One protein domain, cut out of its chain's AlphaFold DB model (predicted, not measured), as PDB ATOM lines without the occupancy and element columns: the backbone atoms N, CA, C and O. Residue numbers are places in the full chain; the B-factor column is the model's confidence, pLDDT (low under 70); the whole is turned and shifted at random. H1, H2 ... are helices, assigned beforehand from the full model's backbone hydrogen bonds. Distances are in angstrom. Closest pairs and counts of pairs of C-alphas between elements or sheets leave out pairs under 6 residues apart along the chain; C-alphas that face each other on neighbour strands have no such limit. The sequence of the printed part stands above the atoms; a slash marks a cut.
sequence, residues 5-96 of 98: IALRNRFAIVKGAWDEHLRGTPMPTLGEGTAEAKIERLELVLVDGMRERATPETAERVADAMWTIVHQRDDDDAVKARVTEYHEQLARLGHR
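AT A GLANCE: This is residues 5 to 96 of the 98 residues of an uncharacterized protein of Solirubrobacterales bacterium (UniProt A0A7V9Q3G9). What does the model look like? It is a flattened bundle of four nearly lengthwise helices in two layers, H1 and H3 in one and H2 and H4 in the other; H1 packs on H2 along one side of the bundle, and H3 and H4 pair along the other. H1, H2 and H4 run one way and H3 runs back against them, while the long link from H1 returns outside the helices to the start of H2. How is it made up? The printed part has 92 residues with four named helices, in the order H1 H2 H3 H4, and no named strand, and the class is all helix. It is compact, with a radius of gyration of the C-alphas of 13.1 A, and spans 42 by 31 by 19 A.

HOW THE PARTS SIT: Which helix is the hub? It is H2, residues 35 to 53, which touches the other three helices. H1, residues 5 to 21, touches it at a shallow tilt of 20 degrees, the same way, and their closest C-alphas, those of Phe 11 and Ile 39, are 6.1 A apart. H4, residues 78 to 94, touches H2 at a shallow tilt of 5 degrees, the same way, with the C-alphas of Leu 44 and Val 79 closest at 5.9 A. Where does H3, residues 59 to 70, sit? H3 and H2 form a helical hairpin and only just touch, with 3 pairs of C-alphas within 8 A, through residues 47 to 51 of H2 and 62 to 66 of H3 alone; the closest C-alphas, those of Val 47 and Met 66, are 6.6 A apart. H3 and H4 form another helical hairpin at a shallow tilt of 13 degrees, opposite ways, the C-alphas of Ala 59 and Leu 90 being closest at 5.0 A. H2, H3 and H4 are an up and down bundle, each helix running against the one before it. How does H1 stand to the other two? H1 and H3 are close but not clearly touching, their closest C-alphas, those of Ile 13 and Ile 69, being 7.6 A apart; H1 and H4 are apart. What do the backbones show? Every O i to N i+4 pair is within hydrogen-bond range in H1 and H2, against 6 of 8 in H3 and 12 of 13 in H4.

IN THESE COORDINATES: How long are the helices? From first to last C-alpha, H2 measures 27.0 A, H4 24.5 A, H1 24.3 A and H3 17.0 A. Where are they found? H1 begins at C-alpha 5 (142.835, 175.268, 279.908), H2 begins at C-alpha 35 (153.651, 174.885, 275.461), and H4 ends at C-alpha 94 (144.276, 200.722, 253.039).

THE WHOLE: How far does it reach? The two C-alphas farthest apart, those of Ile 5 and Arg 96, are 42.4 A apart. Is anything cut or long? The printed part has no cut; the link from H1 to H2, residues 22 to 34, is long, that from H2 to H3 is tight and that from H3 to H4 is short. Where is confidence low? The mean pLDDT of the printed part is 91.7, and residue 96 is the one residue under 70.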
ATOM      1  N   ILE A   5     144.087 174.983 280.623       90.12
ATOM      2  CA  ILE A   5     142.835 175.268 279.908       90.12
ATOM      3  C   ILE A   5     142.981 176.592 279.158       90.12
ATOM      4  O   ILE A   5     142.622 176.664 277.982       90.12
ATOM      5  N   ALA A   6     143.584 177.605 279.785       88.06
ATOM      6  CA  ALA A   6     143.898 178.869 279.124       88.06
ATOM      7  C   ALA A   6     144.813 178.666 277.902       88.06
ATOM      8  O   ALA A   6     144.509 179.165 276.817       88.06
ATOM      9  N   LEU A   7     145.876 177.858 278.028       89.94
ATOM     10  CA  LEU A   7     146.767 177.535 276.903       89.94
ATOM     11  C   LEU A   7     146.045 176.782 275.779       89.94
ATOM     12  O   LEU A   7     146.236 177.091 274.602       89.94
ATOM     13  N   ARG A   8     145.176 175.823 276.116       91.25
ATOM     14  CA  ARG A   8     144.359 175.108 275.124       91.25
ATOM     15  C   ARG A   8     143.411 176.054 274.385       91.25
ATOM     16  O   ARG A   8     143.295 175.946 273.165       91.25
ATOM     17  N   ASN A   9     142.735 176.953 275.097       90.88
ATOM     18  CA  ASN A   9     141.812 177.916 274.497       90.88
ATOM     19  C   ASN A   9     142.555 178.875 273.563       90.88
ATOM     20  O   ASN A   9     142.129 179.066 272.426       90.88
ATOM     21  N   ARG A  10     143.712 179.387 274.002       90.88
ATOM     22  CA  ARG A  10     144.607 180.213 273.183       90.88
ATOM     23  C   ARG A  10     144.995 179.478 271.900       90.88
ATOM     24  O   ARG A  10     144.747 179.975 270.809       90.88
ATOM     25  N   PHE A  11     145.479 178.240 272.007       92.44
ATOM     26  CA  PHE A  11     145.823 177.434 270.832       92.44
ATOM     27  C   PHE A  11     144.629 177.184 269.894       92.44
ATOM     28  O   PHE A  11     144.789 177.233 268.676       92.44
ATOM     29  N   ALA A  12     143.432 176.930 270.431       92.75
ATOM     30  CA  ALA A  12     142.234 176.703 269.623       92.75
ATOM     31  C   ALA A  12     141.847 177.939 268.794       92.75
ATOM     32  O   ALA A  12     141.551 177.795 267.608       92.75
ATOM     33  N   ILE A  13     141.911 179.135 269.392       91.56
ATOM     34  CA  ILE A  13     141.668 180.411 268.701       91.56
ATOM     35  C   ILE A  13     142.676 180.588 267.562       91.56
ATOM     36  O   ILE A  13     142.291 180.807 266.415       91.56
ATOM     37  N   VAL A  14     143.963 180.407 267.858       92.69
ATOM     38  CA  VAL A  14     145.059 180.592 266.895       92.69
ATOM     39  C   VAL A  14     144.956 179.615 265.735       92.69
ATOM     40  O   VAL A  14     145.105 179.998 264.578       92.69
ATOM     41  N   LYS A  15     144.647 178.349 266.023       92.25
ATOM     42  CA  LYS A  15     144.425 177.339 264.990       92.25
ATOM     43  C   LYS A  15     143.213 177.674 264.116       92.25
ATOM     44  O   LYS A  15     143.277 177.446 262.912       92.25
ATOM     45  N   GLY A  16     142.130 178.190 264.700       92.94
ATOM     46  CA  GLY A  16     140.949 178.633 263.956       92.94
ATOM     47  C   GLY A  16     141.272 179.782 263.000       92.94
ATOM     48  O   GLY A  16     141.010 179.676 261.806       92.94
ATOM     49  N   ALA A  17     141.932 180.827 263.500       92.81
ATOM     50  CA  ALA A  17     142.359 181.969 262.692       92.81
ATOM     51  C   ALA A  17     143.378 181.578 261.604       92.81
ATOM     52  O   ALA A  17     143.325 182.094 260.489       92.81
ATOM     53  N   TRP A  18     144.271 180.623 261.888       94.00
ATOM     54  CA  TRP A  18     145.185 180.065 260.887       94.00
ATOM     55  C   TRP A  18     144.429 179.393 259.742       94.00
ATOM     56  O   TRP A  18     144.707 179.659 258.574       94.00
ATOM     57  N   ASP A  19     143.467 178.528 260.066       92.50
ATOM     58  CA  ASP A  19     142.648 177.849 259.062       92.50
ATOM     59  C   ASP A  19     141.788 178.837 258.267       92.50
ATOM     60  O   ASP A  19     141.575 178.648 257.077       92.50
ATOM     61  N   GLU A  20     141.341 179.929 258.885       92.12
ATOM     62  CA  GLU A  20     140.537 180.940 258.208       92.12
ATOM     63  C   GLU A  20     141.362 181.826 257.264       92.12
ATOM     64  O   GLU A  20     141.039 181.922 256.076       92.12
ATOM     65  N   HIS A  21     142.427 182.451 257.774       92.06
ATOM     66  CA  HIS A  21     143.170 183.499 257.068       92.06
ATOM     67  C   HIS A  21     144.391 182.980 256.307       92.06
ATOM     68  O   HIS A  21     144.780 183.543 255.280       92.06
ATOM     69  N   LEU A  22     144.998 181.888 256.773       92.19
ATOM     70  CA  LEU A  22     146.203 181.304 256.188       92.19
ATOM     71  C   LEU A  22     145.915 179.986 255.466       92.19
ATOM     72  O   LEU A  22     146.792 179.123 255.383       92.19
ATOM     73  N   ARG A  23     144.722 179.840 254.868       89.75
ATOM     74  CA  ARG A  23     144.347 178.662 254.061       89.75
ATOM     75  C   ARG A  23     145.447 178.268 253.079       89.75
ATOM     76  O   ARG A  23     146.059 179.118 252.428       89.75
ATOM     77  N   GLY A  24     145.691 176.961 252.998       89.06
ATOM     78  CA  GLY A  24     146.736 176.368 252.159       89.06
ATOM     79  C   GLY A  24     148.160 176.504 252.709       89.06
ATOM     80  O   GLY A  24     149.077 175.929 252.130       89.06
ATOM     81  N   THR A  25     148.365 177.214 253.824       89.56
ATOM     82  CA  THR A  25     149.682 177.349 254.465       89.56
ATOM     83  C   THR A  25     149.855 176.261 255.510       89.56
ATOM     84  O   THR A  25     149.047 176.194 256.445       89.56
ATOM     85  N   PRO A  26     150.897 175.421 255.413       90.25
ATOM     86  CA  PRO A  26     151.192 174.470 256.471       90.25
ATOM     87  C   PRO A  26     151.550 175.222 257.756       90.25
ATOM     88  O   PRO A  26     152.265 176.223 257.722       90.25
ATOM     89  N   MET A  27     151.055 174.730 258.892       85.81
ATOM     90  CA  MET A  27     151.411 175.288 260.193       85.81
ATOM     91  C   MET A  27     152.924 175.095 260.432       85.81
ATOM     92  O   MET A  27     153.445 174.010 260.155       85.81
ATOM     93  N   PRO A  28     153.649 176.119 260.914       88.56
ATOM     94  CA  PRO A  28     155.093 176.050 261.089       88.56
ATOM     95  C   PRO A  28     155.483 175.038 262.167       88.56
ATOM     96  O   PRO A  28     154.728 174.740 263.094       88.56
ATOM     97  N   THR A  29     156.721 174.551 262.091       87.88
ATOM     98  CA  THR A  29     157.305 173.770 263.185       87.88
ATOM     99  C   THR A  29     157.698 174.722 264.315       87.88
ATOM    100  O   THR A  29     158.500 175.626 264.112       87.88
ATOM    101  N   LEU A  30     157.153 174.521 265.518       84.19
ATOM    102  CA  LEU A  30     157.303 175.463 266.643       84.19
ATOM    103  C   LEU A  30     158.582 175.260 267.477       84.19
ATOM    104  O   LEU A  30     158.817 175.991 268.442       84.19
ATOM    105  N   GLY A  31     159.402 174.270 267.114       85.69
ATOM    106  CA  GLY A  31     160.654 173.937 267.790       85.69
ATOM    107  C   GLY A  31     160.471 173.408 269.218       85.69
ATOM    108  O   GLY A  31     159.428 172.856 269.592       85.69
ATOM    109  N   GLU A  32     161.518 173.565 270.025       89.94
ATOM    110  CA  GLU A  32     161.579 173.141 271.428       89.94
ATOM    111  C   GLU A  32     161.090 174.240 272.391       89.94
ATOM    112  O   GLU A  32     160.954 175.408 272.019       89.94
ATOM    113  N   GLY A  33     160.796 173.867 273.639       90.38
ATOM    114  CA  GLY A  33     160.351 174.789 274.692       90.38
ATOM    115  C   GLY A  33     159.000 174.431 275.311       90.38
ATOM    116  O   GLY A  33     158.427 173.374 275.033       90.38
ATOM    117  N   THR A  34     158.499 175.321 276.169       92.56
ATOM    118  CA  THR A  34     157.210 175.162 276.859       92.56
ATOM    119  C   THR A  34     156.034 175.295 275.889       92.56
ATOM    120  O   THR A  34     156.155 175.889 274.817       92.56
ATOM    121  N   ALA A  35     154.871 174.751 276.261       90.88
ATOM    122  CA  ALA A  35     153.651 174.885 275.461       90.88
ATOM    123  C   ALA A  35     153.283 176.358 275.221       90.88
ATOM    124  O   ALA A  35     152.954 176.731 274.102       90.88
ATOM    125  N   GLU A  36     153.419 177.193 276.251       91.19
ATOM    126  CA  GLU A  36     153.207 178.638 276.169       91.19
ATOM    127  C   GLU A  36     154.103 179.302 275.121       91.19
ATOM    128  O   GLU A  36     153.589 179.935 274.204       91.19
ATOM    129  N   ALA A  37     155.419 179.072 275.185       92.12
ATOM    130  CA  ALA A  37     156.361 179.655 274.234       92.12
ATOM    131  C   ALA A  37     156.090 179.195 272.793       92.12
ATOM    132  O   ALA A  37     156.254 179.956 271.843       92.12
ATOM    133  N   LYS A  38     155.657 177.942 272.602       93.38
ATOM    134  CA  LYS A  38     155.279 177.438 271.273       93.38
ATOM    135  C   LYS A  38     154.013 178.114 270.750       93.38
ATOM    136  O   LYS A  38     153.972 178.470 269.577       93.38
ATOM    137  N   ILE A  39     153.001 178.290 271.599       93.12
ATOM    138  CA  ILE A  39     151.748 178.960 271.227       93.12
ATOM    139  C   ILE A  39     152.007 180.431 270.894       93.12
ATOM    140  O   ILE A  39     151.528 180.902 269.870       93.12
ATOM    141  N   GLU A  40     152.818 181.130 271.686       93.56
ATOM    142  CA  GLU A  40     153.202 182.517 271.402       93.56
ATOM    143  C   GLU A  40     153.935 182.648 270.061       93.56
ATOM    144  O   GLU A  40     153.594 183.499 269.243       93.56
ATOM    145  N   ARG A  41     154.895 181.762 269.766       94.31
ATOM    146  CA  ARG A  41     155.553 181.752 268.448       94.31
ATOM    147  C   ARG A  41     154.563 181.517 267.317       94.31
ATOM    148  O   ARG A  41     154.667 182.161 266.280       94.31
ATOM    149  N   LEU A  42     153.620 180.595 267.502       94.69
ATOM    150  CA  LEU A  42     152.601 180.322 266.495       94.69
ATOM    151  C   LEU A  42     151.742 181.561 266.222       94.69
ATOM    152  O   LEU A  42     151.428 181.843 265.070       94.69
ATOM    153  N   GLU A  43     151.391 182.304 267.266       95.06
ATOM    154  CA  GLU A  43     150.643 183.556 267.154       95.06
ATOM    155  C   GLU A  43     151.412 184.631 266.413       95.06
ATOM    156  O   GLU A  43     150.847 185.274 265.535       95.06
ATOM    157  N   LEU A  44     152.698 184.789 266.726       95.44
ATOM    158  CA  LEU A  44     153.561 185.725 266.017       95.44
ATOM    159  C   LEU A  44     153.620 185.391 264.525       95.44
ATOM    160  O   LEU A  44     153.450 186.281 263.701       95.44
ATOM    161  N   VAL A  45     153.780 184.113 264.166       95.56
ATOM    162  CA  VAL A  45     153.771 183.698 262.753       95.56
ATOM    163  C   VAL A  45     152.393 183.900 262.113       95.56
ATOM    164  O   VAL A  45     152.318 184.280 260.948       95.56
ATOM    165  N   LEU A  46     151.302 183.669 262.850       95.69
ATOM    166  CA  LEU A  46     149.948 183.905 262.352       95.69
ATOM    167  C   LEU A  46     149.748 185.379 261.983       95.69
ATOM    168  O   LEU A  46     149.328 185.669 260.864       95.69
ATOM    169  N   VAL A  47     150.055 186.303 262.899       95.94
ATOM    170  CA  VAL A  47     149.871 187.741 262.644       95.94
ATOM    171  C   VAL A  47     150.814 188.236 261.549       95.94
ATOM    172  O   VAL A  47     150.418 189.060 260.730       95.94
ATOM    173  N   ASP A  48     152.027 187.686 261.464       95.69
ATOM    174  CA  ASP A  48     152.960 187.988 260.379       95.69
ATOM    175  C   ASP A  48     152.387 187.568 259.020       95.69
ATOM    176  O   ASP A  48     152.191 188.401 258.135       95.69
ATOM    177  N   GLY A  49     151.965 186.306 258.901       95.12
ATOM    178  CA  GLY A  49     151.383 185.781 257.670       95.12
ATOM    179  C   GLY A  49     150.090 186.495 257.266       95.12
ATOM    180  O   GLY A  49     149.841 186.705 256.079       95.12
ATOM    181  N   MET A  50     149.257 186.894 258.235       95.25
ATOM    182  CA  MET A  50     148.048 187.678 257.963       95.25
ATOM    183  C   MET A  50     148.403 189.059 257.402       95.25
ATOM    184  O   MET A  50     147.788 189.495 256.428       95.25
ATOM    185  N   ARG A  51     149.422 189.727 257.962       95.25
ATOM    186  CA  ARG A  51     149.915 191.015 257.460       95.25
ATOM    187  C   ARG A  51     150.490 190.873 256.054       95.25
ATOM    188  O   ARG A  51     150.199 191.709 255.205       95.25
ATOM    189  N   GLU A  52     151.292 189.843 255.790       94.12
ATOM    190  CA  GLU A  52     151.904 189.612 254.473       94.12
ATOM    191  C   GLU A  52     150.874 189.378 253.360       94.12
ATOM    192  O   GLU A  52     151.101 189.755 252.211       94.12
ATOM    193  N   ARG A  53     149.729 188.775 253.694       92.69
ATOM    194  CA  ARG A  53     148.634 188.518 252.746       92.69
ATOM    195  C   ARG A  53     147.646 189.666 252.614       92.69
ATOM    196  O   ARG A  53     146.786 189.613 251.734       92.69
ATOM    197  N   ALA A  54     147.732 190.669 253.481       94.12
ATOM    198  CA  ALA A  54     146.822 191.795 253.443       94.12
ATOM    199  C   ALA A  54     147.002 192.585 252.140       94.12
ATOM    200  O   ALA A  54     148.106 192.950 251.737       94.12
ATOM    201  N   THR A  55     145.882 192.873 251.495       93.19
ATOM    202  CA  THR A  55     145.786 193.784 250.352       93.19
ATOM    203  C   THR A  55     145.181 195.110 250.816       93.19
ATOM    204  O   THR A  55     144.545 195.140 251.869       93.19
ATOM    205  N   PRO A  56     145.297 196.208 250.048       93.56
ATOM    206  CA  PRO A  56     144.625 197.469 250.380       93.56
ATOM    207  C   PRO A  56     143.125 197.300 250.663       93.56
ATOM    208  O   PRO A  56     142.607 197.862 251.620       93.56
ATOM    209  N   GLU A  57     142.450 196.445 249.890       93.31
ATOM    210  CA  GLU A  57     141.015 196.153 250.021       93.31
ATOM    211  C   GLU A  57     140.661 195.335 251.273       93.31
ATOM    212  O   GLU A  57     139.509 195.306 251.701       93.31
ATOM    213  N   THR A  58     141.634 194.622 251.848       93.31
ATOM    214  CA  THR A  58     141.426 193.734 253.001       93.31
ATOM    215  C   THR A  58     142.124 194.217 254.265       93.31
ATOM    216  O   THR A  58     141.905 193.633 255.322       93.31
ATOM    217  N   ALA A  59     142.917 195.289 254.189       93.44
ATOM    218  CA  ALA A  59     143.780 195.748 255.269       93.44
ATOM    219  C   ALA A  59     143.012 196.052 256.563       93.44
ATOM    220  O   ALA A  59     143.417 195.594 257.628       93.44
ATOM    221  N   GLU A  60     141.875 196.747 256.468       93.56
ATOM    222  CA  GLU A  60     141.013 197.045 257.621       93.56
ATOM    223  C   GLU A  60     140.457 195.764 258.259       93.56
ATOM    224  O   GLU A  60     140.558 195.570 259.469       93.56
ATOM    225  N   ARG A  61     139.950 194.835 257.438       93.44
ATOM    226  CA  ARG A  61     139.424 193.549 257.918       93.44
ATOM    227  C   ARG A  61     140.506 192.709 258.591       93.44
ATOM    228  O   ARG A  61     140.246 192.064 259.601       93.44
ATOM    229  N   VAL A  62     141.711 192.691 258.025       94.88
ATOM    230  CA  VAL A  62     142.851 191.968 258.598       94.88
ATOM    231  C   VAL A  62     143.264 192.593 259.933       94.88
ATOM    232  O   VAL A  62     143.520 191.853 260.882       94.88
ATOM    233  N   ALA A  63     143.279 193.924 260.040       94.12
ATOM    234  CA  ALA A  63     143.578 194.618 261.290       94.12
ATOM    235  C   ALA A  63     142.549 194.281 262.386       94.12
ATOM    236  O   ALA A  63     142.936 193.890 263.488       94.12
ATOM    237  N   ASP A  64     141.252 194.353 262.083       94.44
ATOM    238  CA  ASP A  64     140.179 194.010 263.030       94.44
ATOM    239  C   ASP A  64     140.253 192.543 263.499       94.44
ATOM    240  O   ASP A  64     140.200 192.247 264.699       94.44
ATOM    241  N   ALA A  65     140.505 191.618 262.565       93.25
ATOM    242  CA  ALA A  65     140.692 190.206 262.882       93.25
ATOM    243  C   ALA A  65     141.898 189.977 263.810       93.25
ATOM    244  O   ALA A  65     141.790 189.249 264.797       93.25
ATOM    245  N   MET A  66     143.036 190.637 263.552       94.25
ATOM    246  CA  MET A  66     144.194 190.584 264.453       94.25
ATOM    247  C   MET A  66     143.867 191.147 265.837       94.25
ATOM    248  O   MET A  66     144.297 190.586 266.844       94.25
ATOM    249  N   TRP A  67     143.096 192.233 265.902       94.00
ATOM    250  CA  TRP A  67     142.725 192.857 267.170       94.00
ATOM    251  C   TRP A  67     141.877 191.924 268.035       94.00
ATOM    252  O   TRP A  67     142.141 191.785 269.229       94.00
ATOM    253  N   THR A  68     140.944 191.187 267.428       92.31
ATOM    254  CA  THR A  68     140.121 190.176 268.116       92.31
ATOM    255  C   THR A  68     140.959 189.084 268.808       92.31
ATOM    256  O   THR A  68     140.525 188.508 269.803       92.31
ATOM    257  N   ILE A  69     142.192 188.826 268.358       90.38
ATOM    258  CA  ILE A  69     143.093 187.838 268.980       90.38
ATOM    259  C   ILE A  69     143.747 188.383 270.265       90.38
ATOM    260  O   ILE A  69     144.025 187.621 271.199       90.38
ATOM    261  N   VAL A  70     144.013 189.692 270.325       92.00
ATOM    262  CA  VAL A  70     144.894 190.299 271.342       92.00
ATOM    263  C   VAL A  70     144.221 191.343 272.237       92.00
ATOM    264  O   VAL A  70     144.806 191.723 273.246       92.00
ATOM    265  N   HIS A  71     142.998 191.793 271.936       89.94
ATOM    266  CA  HIS A  71     142.367 192.932 272.625       89.94
ATOM    267  C   HIS A  71     142.126 192.738 274.134       89.94
ATOM    268  O   HIS A  71     141.914 193.715 274.846       89.94
ATOM    269  N   GLN A  72     142.117 191.498 274.638       88.31
ATOM    270  CA  GLN A  72     141.990 191.195 276.074       88.31
ATOM    271  C   GLN A  72     143.334 190.974 276.779       88.31
ATOM    272  O   GLN A  72     143.343 190.669 277.968       88.31
ATOM    273  N   ARG A  73     144.458 191.078 276.064       88.56
ATOM    274  CA  ARG A  73     145.796 190.871 276.628       88.56
ATOM    275  C   ARG A  73     146.358 192.157 277.213       88.56
ATOM    276  O   ARG A  73     145.983 193.256 276.792       88.56
ATOM    277  N   ASP A  74     147.303 191.997 278.130       89.88
ATOM    278  CA  ASP A  74     148.138 193.080 278.636       89.88
ATOM    279  C   ASP A  74     148.934 193.755 277.512       89.88
ATOM    280  O   ASP A  74     149.276 193.135 276.504       89.88
ATOM    281  N   ASP A  75     149.238 195.039 277.689       86.44
ATOM    282  CA  ASP A  75     149.993 195.835 276.711       86.44
ATOM    283  C   ASP A  75     151.460 195.401 276.562       86.44
ATOM    284  O   ASP A  75     152.057 195.638 275.516       86.44
ATOM    285  N   ASP A  76     152.010 194.707 277.564       88.75
ATOM    286  CA  ASP A  76     153.364 194.129 277.536       88.75
ATOM    287  C   ASP A  76     153.428 192.781 276.776       88.75
ATOM    288  O   ASP A  76     154.505 192.218 276.583       88.75
ATOM    289  N   ASP A  77     152.288 192.233 276.328       92.56
ATOM    290  CA  ASP A  77     152.262 190.995 275.542       92.56
ATOM    291  C   ASP A  77     152.930 191.204 274.175       92.56
ATOM    292  O   ASP A  77     152.544 192.069 273.383       92.56
ATOM    293  N   ALA A  78     153.909 190.353 273.864       93.00
ATOM    294  CA  ALA A  78     154.696 190.459 272.639       93.00
ATOM    295  C   ALA A  78     153.842 190.364 271.361       93.00
ATOM    296  O   ALA A  78     154.165 190.995 270.350       93.00
ATOM    297  N   VAL A  79     152.744 189.599 271.386       94.12
ATOM    298  CA  VAL A  79     151.833 189.474 270.239       94.12
ATOM    299  C   VAL A  79     150.985 190.731 270.103       94.12
ATOM    300  O   VAL A  79     150.837 191.238 268.992       94.12
ATOM    301  N   LYS A  80     150.466 191.276 271.212       95.25
ATOM    302  CA  LYS A  80     149.707 192.533 271.202       95.25
ATOM    303  C   LYS A  80     150.558 193.696 270.701       95.25
ATOM    304  O   LYS A  80     150.107 194.418 269.814       95.25
ATOM    305  N   ALA A  81     151.794 193.824 271.184       95.06
ATOM    306  CA  ALA A  81     152.738 194.823 270.692       95.06
ATOM    307  C   ALA A  81     152.922 194.712 269.168       95.06
ATOM    308  O   ALA A  81     152.777 195.702 268.452       95.06
ATOM    309  N   ARG A  82     153.123 193.490 268.653       95.50
ATOM    310  CA  ARG A  82     153.279 193.259 267.212       95.50
ATOM    311  C   ARG A  82     152.024 193.595 266.402       95.50
ATOM    312  O   ARG A  82     152.130 194.167 265.320       95.50
ATOM    313  N   VAL A  83     150.835 193.252 266.900       95.50
ATOM    314  CA  VAL A  83     149.562 193.591 266.238       95.50
ATOM    315  C   VAL A  83     149.374 195.104 266.159       95.50
ATOM    316  O   VAL A  83     148.978 195.602 265.108       95.50
ATOM    317  N   THR A  84     149.708 195.836 267.223       94.38
ATOM    318  CA  THR A  84     149.671 197.304 267.230       94.38
ATOM    319  C   THR A  84     150.584 197.890 266.149       94.38
ATOM    320  O   THR A  84     150.151 198.747 265.381       94.38
ATOM    321  N   GLU A  85     151.811 197.374 266.005       94.00
ATOM    322  CA  GLU A  85     152.717 197.787 264.921       94.00
ATOM    323  C   GLU A  85     152.134 197.496 263.523       94.00
ATOM    324  O   GLU A  85     152.336 198.264 262.577       94.00
ATOM    325  N   TYR A  86     151.414 196.381 263.360       95.06
ATOM    326  CA  TYR A  86     150.770 196.018 262.094       95.06
ATOM    327  C   TYR A  86     149.515 196.830 261.802       95.06
ATOM    328  O   TYR A  86     149.279 197.138 260.636       95.06
ATOM    329  N   HIS A  87     148.758 197.255 262.812       92.38
ATOM    330  CA  HIS A  87     147.609 198.148 262.637       92.38
ATOM    331  C   HIS A  87     147.998 199.439 261.923       92.38
ATOM    332  O   HIS A  87     147.354 199.816 260.945       92.38
ATOM    333  N   GLU A  88     149.098 200.074 262.330       90.38
ATOM    334  CA  GLU A  88     149.584 201.285 261.663       90.38
ATOM    335  C   GLU A  88     149.981 201.030 260.201       90.38
ATOM    336  O   GLU A  88     149.708 201.844 259.315       90.38
ATOM    337  N   GLN A  89     150.624 199.895 259.926       92.75
ATOM    338  CA  GLN A  89     151.041 199.529 258.571       92.75
ATOM    339  C   GLN A  89     149.844 199.214 257.670       92.75
ATOM    340  O   GLN A  89     149.816 199.640 256.515       92.75
ATOM    341  N   LEU A  90     148.850 198.499 258.198       92.44
ATOM    342  CA  LEU A  90     147.623 198.139 257.493       92.44
ATOM    343  C   LEU A  90     146.752 199.369 257.231       92.44
ATOM    344  O   LEU A  90     146.251 199.524 256.120       92.44
ATOM    345  N   ALA A  91     146.657 200.296 258.186       90.25
ATOM    346  CA  ALA A  91     145.991 201.577 257.968       90.25
ATOM    347  C   ALA A  91     146.631 202.328 256.788       90.25
ATOM    348  O   ALA A  91     145.941 202.751 255.860       90.25
ATOM    349  N   ARG A  92     147.968 202.418 256.752       89.31
ATOM    350  CA  ARG A  92     148.691 203.039 255.626       89.31
ATOM    351  C   ARG A  92     148.465 202.306 254.301       89.31
ATOM    352  O   ARG A  92     148.393 202.959 253.262       89.31
ATOM    353  N   LEU A  93     148.356 200.977 254.324       90.25
ATOM    354  CA  LEU A  93     148.096 200.157 253.140       90.25
ATOM    355  C   LEU A  93     146.690 200.401 252.567       90.25
ATOM    356  O   LEU A  93     146.552 200.528 251.351       90.25
ATOM    357  N   GLY A  94     145.671 200.489 253.428       85.06
ATOM    358  CA  GLY A  94     144.276 200.722 253.039       85.06
ATOM    359  C   GLY A  94     143.971 202.162 252.613       85.06
ATOM    360  O   GLY A  94     143.107 202.384 251.772       85.06
ATOM    361  N   HIS A  95     144.712 203.150 253.124       80.44
ATOM    362  CA  HIS A  95     144.522 204.569 252.786       80.44
ATOM    363  C   HIS A  95     145.088 205.000 251.423       80.44
ATOM    364  O   HIS A  95     145.024 206.186 251.094       80.44
ATOM    365  N   ARG A  96     145.663 204.096 250.619       65.69
ATOM    366  CA  ARG A  96     146.263 204.468 249.331       65.69
ATOM    367  C   ARG A  96     145.164 204.917 248.346       65.69
ATOM    368  O   ARG A  96     144.346 204.081 247.970       65.69
TER     369      ARG A  96